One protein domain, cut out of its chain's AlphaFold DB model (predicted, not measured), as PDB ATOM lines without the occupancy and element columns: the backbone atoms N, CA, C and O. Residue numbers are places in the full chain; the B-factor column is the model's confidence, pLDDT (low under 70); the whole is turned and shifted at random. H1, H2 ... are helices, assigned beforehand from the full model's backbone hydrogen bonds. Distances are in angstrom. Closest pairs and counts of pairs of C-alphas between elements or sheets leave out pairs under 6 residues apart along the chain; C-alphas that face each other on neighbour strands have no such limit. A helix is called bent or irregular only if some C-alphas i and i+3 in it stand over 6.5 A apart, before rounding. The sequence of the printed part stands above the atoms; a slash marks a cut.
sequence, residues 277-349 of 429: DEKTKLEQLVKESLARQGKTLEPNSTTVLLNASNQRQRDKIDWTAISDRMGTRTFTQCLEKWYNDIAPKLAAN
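Overview. This is residues 277 to 349 of the 429 residues of the protein "Hypothetical protein" of Prasinoderma coloniale (UniProt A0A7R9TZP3). Three helices pack together at steep angles, each touching the other two, and a long loop, residues 292 to 318 between H1 and H2, sticks out at residues 307 to 312. The printed part has 73 residues, with H1, H2 and H3 in that order and no named strand, and is all helix. It is compact, with a radius of gyration of the C-alphas of 11.8 A and spans of 33 by 23 by 23 A.

Along the chain. Find C-alpha 331 at (-44.224, 38.955, -38.084); from there H3, residues 331 to 348, runs 23.9 A, with a kink of 35 degrees near residue 338. It is irregular: C-alphas 340 and 343 are 7.2 A apart. H1, residues 277 to 291, begins at C-alpha 277, (-46.485, 25.071, -47.851), and runs 20.9 A. H2 is residues 319 to 326, 10.0 A.

Arrangement. Residues 334 to 342 of H3 touch residues 279 to 283 of H1, about perpendicular at 86 degrees; the closest C-alphas, Leu 282 and Cys 334, are 7.0 A apart. With residues 331 to 335 H3 touches H2, about perpendicular at 88 degrees; the C-alphas of Ser 323 and Phe 331 are closest, 4.8 A. H1 and H2 touch at a steep tilt of 49 degrees, opposite ways, closest at the C-alphas of Leu 285 and Ile 322, 6.2 A. Each O i to N i+4 pair is within hydrogen-bond range in H1 and H2, and 12 of 14 in H3.

Size, cuts and confidence. The C-alphas of Ala 308 and Gly 327 are farthest apart, 33.8 A. The printed part has no cut; H1 to H2 is a long link, H2 to H3 a tight one. Look for pLDDT under 70 at residues 293 to 316 and 344 to 349.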
ATOM      1  N   ASP A 277     -46.255  23.927 -46.948       90.69
ATOM      2  CA  ASP A 277     -46.485  25.071 -47.851       90.69
ATOM      3  C   ASP A 277     -46.263  26.436 -47.176       90.69
ATOM      4  O   ASP A 277     -45.768  27.383 -47.782       90.69
ATOM      5  N   GLU A 278     -46.622  26.574 -45.894       92.69
ATOM      6  CA  GLU A 278     -46.358  27.811 -45.153       92.69
ATOM      7  C   GLU A 278     -44.864  28.006 -44.888       92.69
ATOM      8  O   GLU A 278     -44.392  29.143 -44.849       92.69
ATOM      9  N   LYS A 279     -44.120  26.917 -44.668       90.56
ATOM     10  CA  LYS A 279     -42.675  26.989 -44.444       90.56
ATOM     11  C   LYS A 279     -41.935  27.296 -45.736       90.56
ATOM     12  O   LYS A 279     -41.083  28.177 -45.711       90.56
ATOM     13  N   THR A 280     -42.285  26.639 -46.841       89.00
ATOM     14  CA  THR A 280     -41.687  26.902 -48.158       89.00
ATOM     15  C   THR A 280     -41.980  28.329 -48.611       89.00
ATOM     16  O   THR A 280     -41.067  29.041 -49.022       89.00
ATOM     17  N   LYS A 281     -43.216  28.814 -48.418       93.44
ATOM     18  CA  LYS A 281     -43.566  30.218 -48.678       93.44
ATOM     19  C   LYS A 281     -42.754  31.183 -47.808       93.44
ATOM     20  O   LYS A 281     -42.240  32.177 -48.314       93.44
ATOM     21  N   LEU A 282     -42.621  30.910 -46.507       91.06
ATOM     22  CA  LEU A 282     -41.817  31.746 -45.610       91.06
ATOM     23  C   LEU A 282     -40.346  31.774 -46.041       91.06
ATOM     24  O   LEU A 282     -39.737  32.841 -46.057       91.06
ATOM     25  N   GLU A 283     -39.791  30.623 -46.406       87.31
ATOM     26  CA  GLU A 283     -38.431  30.510 -46.912       87.31
ATOM     27  C   GLU A 283     -38.226  31.345 -48.175       87.31
ATOM     28  O   GLU A 283     -37.317  32.175 -48.213       87.31
ATOM     29  N   GLN A 284     -39.098  31.191 -49.172       88.94
ATOM     30  CA  GLN A 284     -39.041  31.964 -50.409       88.94
ATOM     31  C   GLN A 284     -39.075  33.474 -50.133       88.94
ATOM     32  O   GLN A 284     -38.234  34.214 -50.640       88.94
ATOM     33  N   LEU A 285     -39.987  33.937 -49.274       90.31
ATOM     34  CA  LEU A 285     -40.108  35.358 -48.939       90.31
ATOM     35  C   LEU A 285     -38.871  35.914 -48.225       90.31
ATOM     36  O   LEU A 285     -38.509  37.075 -48.437       90.31
ATOM     37  N   VAL A 286     -38.212  35.109 -47.388       85.88
ATOM     38  CA  VAL A 286     -36.946  35.506 -46.763       85.88
ATOM     39  C   VAL A 286     -35.836  35.583 -47.811       85.88
ATOM     40  O   VAL A 286     -35.130  36.592 -47.846       85.88
ATOM     41  N   LYS A 287     -35.722  34.593 -48.710       83.19
ATOM     42  CA  LYS A 287     -34.748  34.614 -49.818       83.19
ATOM     43  C   LYS A 287     -34.936  35.851 -50.701       83.19
ATOM     44  O   LYS A 287     -33.978  36.578 -50.941       83.19
ATOM     45  N   GLU A 288     -36.171  36.160 -51.095       85.50
ATOM     46  CA  GLU A 288     -36.509  37.376 -51.846       85.50
ATOM     47  C   GLU A 288     -36.164  38.665 -51.082       85.50
ATOM     48  O   GLU A 288     -35.686  39.638 -51.668       85.50
ATOM     49  N   SER A 289     -36.429  38.711 -49.770       84.94
ATOM     50  CA  SER A 289     -36.105  39.877 -48.940       84.94
ATOM     51  C   SER A 289     -34.600  40.096 -48.816       84.94
ATOM     52  O   SER A 289     -34.179  41.249 -48.748       84.94
ATOM     53  N   LEU A 290     -33.807  39.026 -48.767       77.19
ATOM     54  CA  LEU A 290     -32.348  39.099 -48.713       77.19
ATOM     55  C   LEU A 290     -31.767  39.498 -50.075       77.19
ATOM     56  O   LEU A 290     -30.934  40.403 -50.134       77.19
ATOM     57  N   ALA A 291     -32.291  38.924 -51.163       75.44
ATOM     58  CA  ALA A 291     -31.901  39.267 -52.530       75.44
ATOM     59  C   ALA A 291     -32.141  40.755 -52.840       75.44
ATOM     60  O   ALA A 291     -31.259  41.437 -53.353       75.44
ATOM     61  N   ARG A 292     -33.296  41.304 -52.431       74.44
ATOM     62  CA  ARG A 292     -33.609  42.739 -52.580       74.44
ATOM     63  C   ARG A 292     -32.630  43.657 -51.837       74.44
ATOM     64  O   ARG A 292     -32.501  44.822 -52.188       74.44
ATOM     65  N   GLN A 293     -31.953  43.155 -50.805       66.44
ATOM     66  CA  GLN A 293     -30.960  43.909 -50.035       66.44
ATOM     67  C   GLN A 293     -29.545  43.818 -50.625       66.44
ATOM     68  O   GLN A 293     -28.603  44.262 -49.973       66.44
ATOM     69  N   GLY A 294     -29.386  43.233 -51.819       58.56
ATOM     70  CA  GLY A 294     -28.081  43.033 -52.454       58.56
ATOM     71  C   GLY A 294     -27.210  42.005 -51.730       58.56
ATOM     72  O   GLY A 294     -25.996  42.000 -51.898       58.56
ATOM     73  N   LYS A 295     -27.811  41.154 -50.886       55.12
ATOM     74  CA  LYS A 295     -27.115  40.072 -50.188       55.12
ATOM     75  C   LYS A 295     -27.394  38.759 -50.905       55.12
ATOM     76  O   LYS A 295     -28.497  38.220 -50.806       55.12
ATOM     77  N   THR A 296     -26.396  38.242 -51.610       43.72
ATOM     78  CA  THR A 296     -26.425  36.881 -52.153       43.72
ATOM     79  C   THR A 296     -26.342  35.885 -50.997       43.72
ATOM     80  O   THR A 296     -25.569  36.069 -50.054       43.72
ATOM     81  N   LEU A 297     -27.164  34.835 -51.043       47.75
ATOM     82  CA  LEU A 297     -27.027  33.683 -50.157       47.75
ATOM     83  C   LEU A 297     -25.754  32.940 -50.556       47.75
ATOM     84  O   LEU A 297     -25.784  32.102 -51.449       47.75
ATOM     85  N   GLU A 298     -24.642  33.243 -49.897       40.91
ATOM     86  CA  GLU A 298     -23.527  32.304 -49.855       40.91
ATOM     87  C   GLU A 298     -24.044  31.004 -49.214       40.91
ATOM     88  O   GLU A 298     -24.491  31.051 -48.059       40.91
ATOM     89  N   PRO A 299     -24.000  29.849 -49.910       40.19
ATOM     90  CA  PRO A 299     -24.602  28.590 -49.451       40.19
ATOM     91  C   PRO A 299     -24.088  28.091 -48.091       40.19
ATOM     92  O   PRO A 299     -24.697  27.210 -47.496       40.19
ATOM     93  N   ASN A 300     -22.984  28.658 -47.587       38.47
ATOM     94  CA  ASN A 300     -22.333  28.280 -46.331       38.47
ATOM     95  C   ASN A 300     -22.099  29.450 -45.350       38.47
ATOM     96  O   ASN A 300     -21.353  29.284 -44.386       38.47
ATOM     97  N   SER A 301     -22.697  30.635 -45.534       40.97
ATOM     98  CA  SER A 301     -22.449  31.761 -44.611       40.97
ATOM     99  C   SER A 301     -23.389  31.737 -43.401       40.97
ATOM    100  O   SER A 301     -24.286  32.564 -43.234       40.97
ATOM    101  N   THR A 302     -23.142  30.793 -42.492       44.44
ATOM    102  CA  THR A 302     -23.702  30.786 -41.127       44.44
ATOM    103  C   THR A 302     -23.155  31.941 -40.271       44.44
ATOM    104  O   THR A 302     -23.671  32.203 -39.189       44.44
ATOM    105  N   THR A 303     -22.182  32.712 -40.772       41.84
ATOM    106  CA  THR A 303     -21.734  34.004 -40.213       41.84
ATOM    107  C   THR A 303     -22.855  35.044 -40.108       41.84
ATOM    108  O   THR A 303     -22.736  36.005 -39.354       41.84
ATOM    109  N   VAL A 304     -23.962  34.834 -40.824       47.16
ATOM    110  CA  VAL A 304     -25.177  35.660 -40.760       47.16
ATOM    111  C   VAL A 304     -26.168  35.153 -39.692       47.16
ATOM    112  O   VAL A 304     -27.105  35.853 -39.346       47.16
ATOM    113  N   LEU A 305     -25.969  33.968 -39.098       47.91
ATOM    114  CA  LEU A 305     -27.036  33.278 -38.361       47.91
ATOM    115  C   LEU A 305     -26.918  33.209 -36.836       47.91
ATOM    116  O   LEU A 305     -27.834  32.653 -36.250       47.91
ATOM    117  N   LEU A 306     -25.891  33.780 -36.197       46.84
ATOM    118  CA  LEU A 306     -25.815  34.181 -34.772       46.84
ATOM    119  C   LEU A 306     -24.367  34.636 -34.518       46.84
ATOM    120  O   LEU A 306     -23.435  33.885 -34.791       46.84
ATOM    121  N   ASN A 307     -24.143  35.854 -34.019       37.53
ATOM    122  CA  ASN A 307     -22.779  36.258 -33.672       37.53
ATOM    123  C   ASN A 307     -22.280  35.486 -32.435       37.53
ATOM    124  O   ASN A 307     -23.073  35.060 -31.593       37.53
ATOM    125  N   ALA A 308     -20.957  35.364 -32.300       39.94
ATOM    126  CA  ALA A 308     -20.257  34.688 -31.200       39.94
ATOM    127  C   ALA A 308     -20.550  35.255 -29.788       39.94
ATOM    128  O   ALA A 308     -19.954  34.830 -28.804       39.94
ATOM    129  N   SER A 309     -21.458  36.226 -29.665       40.47
ATOM    130  CA  SER A 309     -21.758  36.964 -28.438       40.47
ATOM    131  C   SER A 309     -23.219  36.849 -27.996       40.47
ATOM    132  O   SER A 309     -23.646  37.612 -27.130       40.47
ATOM    133  N   ASN A 310     -24.023  35.942 -28.580       43.75
ATOM    134  CA  ASN A 310     -25.463  35.819 -28.286       43.75
ATOM    135  C   ASN A 310     -26.261  37.122 -28.512       43.75
ATOM    136  O   ASN A 310     -27.411  37.265 -28.075       43.75
ATOM    137  N   GLN A 311     -25.684  38.094 -29.217       45.62
ATOM    138  CA  GLN A 311     -26.395  39.294 -29.602       45.62
ATOM    139  C   GLN A 311     -27.120  38.981 -30.901       45.62
ATOM    140  O   GLN A 311     -26.518  38.704 -31.934       45.62
ATOM    141  N   ARG A 312     -28.452  39.032 -30.834       42.44
ATOM    142  CA  ARG A 312     -29.338  38.964 -31.995       42.44
ATOM    143  C   ARG A 312     -29.050  40.165 -32.896       42.44
ATOM    144  O   ARG A 312     -29.788  41.151 -32.854       42.44
ATOM    145  N   GLN A 313     -27.985  40.114 -33.692       41.94
ATOM    146  CA  GLN A 313     -27.916  40.921 -34.893       41.94
ATOM    147  C   GLN A 313     -29.058  40.415 -35.752       41.94
ATOM    148  O   GLN A 313     -29.001  39.353 -36.354       41.94
ATOM    149  N   ARG A 314     -30.180  41.126 -35.650       45.88
ATOM    150  CA  ARG A 314     -31.314  40.910 -36.520       45.88
ATOM    151  C   ARG A 314     -30.768  41.189 -37.902       45.88
ATOM    152  O   ARG A 314     -30.462  42.345 -38.204       45.88
ATOM    153  N   ASP A 315     -30.646  40.147 -38.710       56.19
ATOM    154  CA  ASP A 315     -30.594  40.306 -40.150       56.19
ATOM    155  C   ASP A 315     -31.610  41.388 -40.494       56.19
ATOM    156  O   ASP A 315     -32.734  41.360 -39.975       56.19
ATOM    157  N   LYS A 316     -31.215  42.389 -41.287       65.69
ATOM    158  CA  LYS A 316     -32.057  43.544 -41.649       65.69
ATOM    159  C   LYS A 316     -33.315  43.137 -42.449       65.69
ATOM    160  O   LYS A 316     -33.883  43.954 -43.156       65.69
ATOM    161  N   ILE A 317     -33.748  41.885 -42.355       79.69
ATOM    162  CA  ILE A 317     -34.983  41.313 -42.861       79.69
ATOM    163  C   ILE A 317     -36.169  42.080 -42.271       79.69
ATOM    164  O   ILE A 317     -36.367  42.130 -41.050       79.69
ATOM    165  N   ASP A 318     -36.990  42.645 -43.154       82.31
ATOM    166  CA  ASP A 318     -38.241  43.279 -42.759       82.31
ATOM    167  C   ASP A 318     -39.335  42.223 -42.564       82.31
ATOM    168  O   ASP A 318     -40.108  41.880 -43.462       82.31
ATOM    169  N   TRP A 319     -39.414  41.712 -41.337       85.75
ATOM    170  CA  TRP A 319     -40.433  40.745 -40.932       85.75
ATOM    171  C   TRP A 319     -41.861  41.279 -41.052       85.75
ATOM    172  O   TRP A 319     -42.797  40.481 -41.146       85.75
ATOM    173  N   THR A 320     -42.051  42.603 -41.043       86.00
ATOM    174  CA  THR A 320     -43.376  43.203 -41.234       86.00
ATOM    175  C   THR A 320     -43.831  42.972 -42.667       86.00
ATOM    176  O   THR A 320     -44.887  42.374 -42.861       86.00
ATOM    177  N   ALA A 321     -42.986  43.314 -43.642       86.19
ATOM    178  CA  ALA A 321     -43.255  43.085 -45.059       86.19
ATOM    179  C   ALA A 321     -43.425  41.591 -45.391       86.19
ATOM    180  O   ALA A 321     -44.312  41.218 -46.159       86.19
ATOM    181  N   ILE A 322     -42.623  40.713 -44.774       88.69
ATOM    182  CA  ILE A 322     -42.780  39.258 -44.935       88.69
ATOM    183  C   ILE A 322     -44.127  38.790 -44.384       88.69
ATOM    184  O   ILE A 322     -44.811  38.008 -45.035       88.69
ATOM    185  N   SER A 323     -44.534  39.260 -43.203       90.12
ATOM    186  CA  SER A 323     -45.842  38.926 -42.626       90.12
ATOM    187  C   SER A 323     -46.996  39.396 -43.511       90.12
ATOM    188  O   SER A 323     -47.965  38.654 -43.667       90.12
ATOM    189  N   ASP A 324     -46.870  40.576 -44.119       87.56
ATOM    190  CA  ASP A 324     -47.871  41.121 -45.040       87.56
ATOM    191  C   ASP A 324     -48.013  40.247 -46.294       87.56
ATOM    192  O   ASP A 324     -49.126  39.880 -46.661       87.56
ATOM    193  N   ARG A 325     -46.897  39.805 -46.892       89.44
ATOM    194  CA  ARG A 325     -46.907  38.870 -48.037       89.44
ATOM    195  C   ARG A 325     -47.330  37.445 -47.660       89.44
ATOM    196  O   ARG A 325     -47.930  36.724 -48.463       89.44
ATOM    197  N   MET A 326     -47.015  37.007 -46.441       90.19
ATOM    198  CA  MET A 326     -47.462  35.716 -45.916       90.19
ATOM    199  C   MET A 326     -48.984  35.683 -45.784       90.19
ATOM    200  O   MET A 326     -49.590  34.683 -46.171       90.19
ATOM    201  N   GLY A 327     -49.591  36.746 -45.246       88.06
ATOM    202  CA  GLY A 327     -51.043  36.913 -45.085       88.06
ATOM    203  C   GLY A 327     -51.694  36.013 -44.025       88.06
ATOM    204  O   GLY A 327     -52.803  36.288 -43.578       88.06
ATOM    205  N   THR A 328     -51.013  34.959 -43.570       90.12
ATOM    206  CA  THR A 328     -51.563  33.960 -42.635       90.12
ATOM    207  C   THR A 328     -50.939  33.998 -41.241       90.12
ATOM    208  O   THR A 328     -51.553  33.553 -40.266       90.12
ATOM    209  N   ARG A 329     -49.711  34.518 -41.124       89.56
ATOM    210  CA  ARG A 329     -48.891  34.508 -39.904       89.56
ATOM    211  C   ARG A 329     -48.382  35.908 -39.582       89.56
ATOM    212  O   ARG A 329     -48.071  36.690 -40.479       89.56
ATOM    213  N   THR A 330     -48.300  36.231 -38.292       88.06
ATOM    214  CA  THR A 330     -47.771  37.522 -37.828       88.06
ATOM    215  C   THR A 330     -46.250  37.570 -37.953       88.06
ATOM    216  O   THR A 330     -45.586  36.535 -37.962       88.06
ATOM    217  N   PHE A 331     -45.675  38.775 -37.977       86.94
ATOM    218  CA  PHE A 331     -44.224  38.955 -38.084       86.94
ATOM    219  C   PHE A 331     -43.453  38.202 -36.988       86.94
ATOM    220  O   PHE A 331     -42.427  37.599 -37.282       86.94
ATOM    221  N   THR A 332     -43.964  38.172 -35.750       84.44
ATOM    222  CA  THR A 332     -43.361  37.412 -34.644       84.44
ATOM    223  C   THR A 332     -43.367  35.916 -34.932       84.44
ATOM    224  O   THR A 332     -42.356  35.257 -34.723       84.44
ATOM    225  N   GLN A 333     -44.474  35.385 -35.461       88.88
ATOM    226  CA  GLN A 333     -44.570  33.970 -35.820       88.88
ATOM    227  C   GLN A 333     -43.603  33.620 -36.957       88.88
ATOM    228  O   GLN A 333     -42.939  32.591 -36.880       88.88
ATOM    229  N   CYS A 334     -43.505  34.465 -37.990       89.00
ATOM    230  CA  CYS A 334     -42.564  34.281 -39.099       89.00
ATOM    231  C   CYS A 334     -41.107  34.322 -38.619       89.00
ATOM    232  O   CYS A 334     -40.337  33.419 -38.928       89.00
ATOM    233  N   LEU A 335     -40.761  35.327 -37.809       85.44
ATOM    234  CA  LEU A 335     -39.446  35.481 -37.187       85.44
ATOM    235  C   LEU A 335     -39.075  34.238 -36.369       85.44
ATOM    236  O   LEU A 335     -38.031  33.633 -36.593       85.44
ATOM    237  N   GLU A 336     -39.929  33.837 -35.425       82.75
ATOM    238  CA  GLU A 336     -39.679  32.672 -34.575       82.75
ATOM    239  C   GLU A 336     -39.545  31.394 -35.400       82.75
ATOM    240  O   GLU A 336     -38.658  30.586 -35.138       82.75
ATOM    241  N   LYS A 337     -40.399  31.206 -36.413       87.00
ATOM    242  CA  LYS A 337     -40.349  30.012 -37.255       87.00
ATOM    243  C   LYS A 337     -39.070  29.941 -38.083       87.00
ATOM    244  O   LYS A 337     -38.502  28.860 -38.220       87.00
ATOM    245  N   TRP A 338     -38.620  31.077 -38.607       84.62
ATOM    246  CA  TRP A 338     -37.381  31.159 -39.361       84.62
ATOM    247  C   TRP A 338     -36.183  30.765 -38.499       84.62
ATOM    248  O   TRP A 338     -35.523  29.776 -38.798       84.62
ATOM    249  N   TYR A 339     -35.949  31.470 -37.391       76.31
ATOM    250  CA  TYR A 339     -34.746  31.253 -36.584       76.31
ATOM    251  C   TYR A 339     -34.754  29.933 -35.804       76.31
ATOM    252  O   TYR A 339     -33.691  29.362 -35.580       76.31
ATOM    253  N   ASN A 340     -35.923  29.422 -35.403       76.62
ATOM    254  CA  ASN A 340     -35.993  28.207 -34.584       76.62
ATOM    255  C   ASN A 340     -36.132  26.909 -35.396       76.62
ATOM    256  O   ASN A 340     -35.965  25.838 -34.820       76.62
ATOM    257  N   ASP A 341     -36.494  26.965 -36.684       71.69
ATOM    258  CA  ASP A 341     -36.784  25.757 -37.475       71.69
ATOM    259  C   ASP A 341     -36.216  25.816 -38.896       71.69
ATOM    260  O   ASP A 341     -35.457  24.933 -39.279       71.69
ATOM    261  N   ILE A 342     -36.550  26.846 -39.680       79.19
ATOM    262  CA  ILE A 342     -36.217  26.869 -41.116       79.19
ATOM    263  C   ILE A 342     -34.733  27.173 -41.348       79.19
ATOM    264  O   ILE A 342     -34.048  26.390 -41.997       79.19
ATOM    265  N   ALA A 343     -34.208  28.261 -40.782       71.50
ATOM    266  CA  ALA A 343     -32.814  28.655 -40.982       71.50
ATOM    267  C   ALA A 343     -31.818  27.585 -40.497       71.50
ATOM    268  O   ALA A 343     -30.898  27.271 -41.249       71.50
ATOM    269  N   PRO A 344     -32.004  26.943 -39.321       66.88
ATOM    270  CA  PRO A 344     -31.140  25.842 -38.906       66.88
ATOM    271  C   PRO A 344     -31.202  24.624 -39.830       66.88
ATOM    272  O   PRO A 344     -30.192  23.948 -39.970       66.88
ATOM    273  N   LYS A 345     -32.351  24.322 -40.451       65.44
ATOM    274  CA  LYS A 345     -32.488  23.208 -41.408       65.44
ATOM    275  C   LYS A 345     -31.819  23.502 -42.742       65.44
ATOM    276  O   LYS A 345     -31.143  22.639 -43.280       65.44
ATOM    277  N   LEU A 346     -31.943  24.732 -43.230       64.94
ATOM    278  CA  LEU A 346     -31.235  25.169 -44.433       64.94
ATOM    279  C   LEU A 346     -29.722  25.193 -44.206       64.94
ATOM    280  O   LEU A 346     -28.974  24.676 -45.023       64.94
ATOM    281  N   ALA A 347     -29.280  25.705 -43.055       56.59
ATOM    282  CA  ALA A 347     -27.878  25.648 -42.650       56.59
ATOM    283  C   ALA A 347     -27.401  24.218 -42.360       56.59
ATOM    284  O   ALA A 347     -26.200  23.967 -42.358       56.59
ATOM    285  N   ALA A 348     -28.316  23.282 -42.081       54.22
ATOM    286  CA  ALA A 348     -27.948  21.893 -41.873       54.22
ATOM    287  C   ALA A 348     -27.377  21.282 -43.141       54.22
ATOM    288  O   ALA A 348     -26.443  20.505 -43.004       54.22
ATOM    289  N   ASN A 349     -27.909  21.615 -44.324       53.03
ATOM    290  CA  ASN A 349     -27.944  20.705 -45.467       53.03
ATOM    291  C   ASN A 349     -28.482  19.321 -45.030       53.03
ATOM    292  O   ASN A 349     -27.989  18.698 -44.088       53.03
TER     293      ASN A 349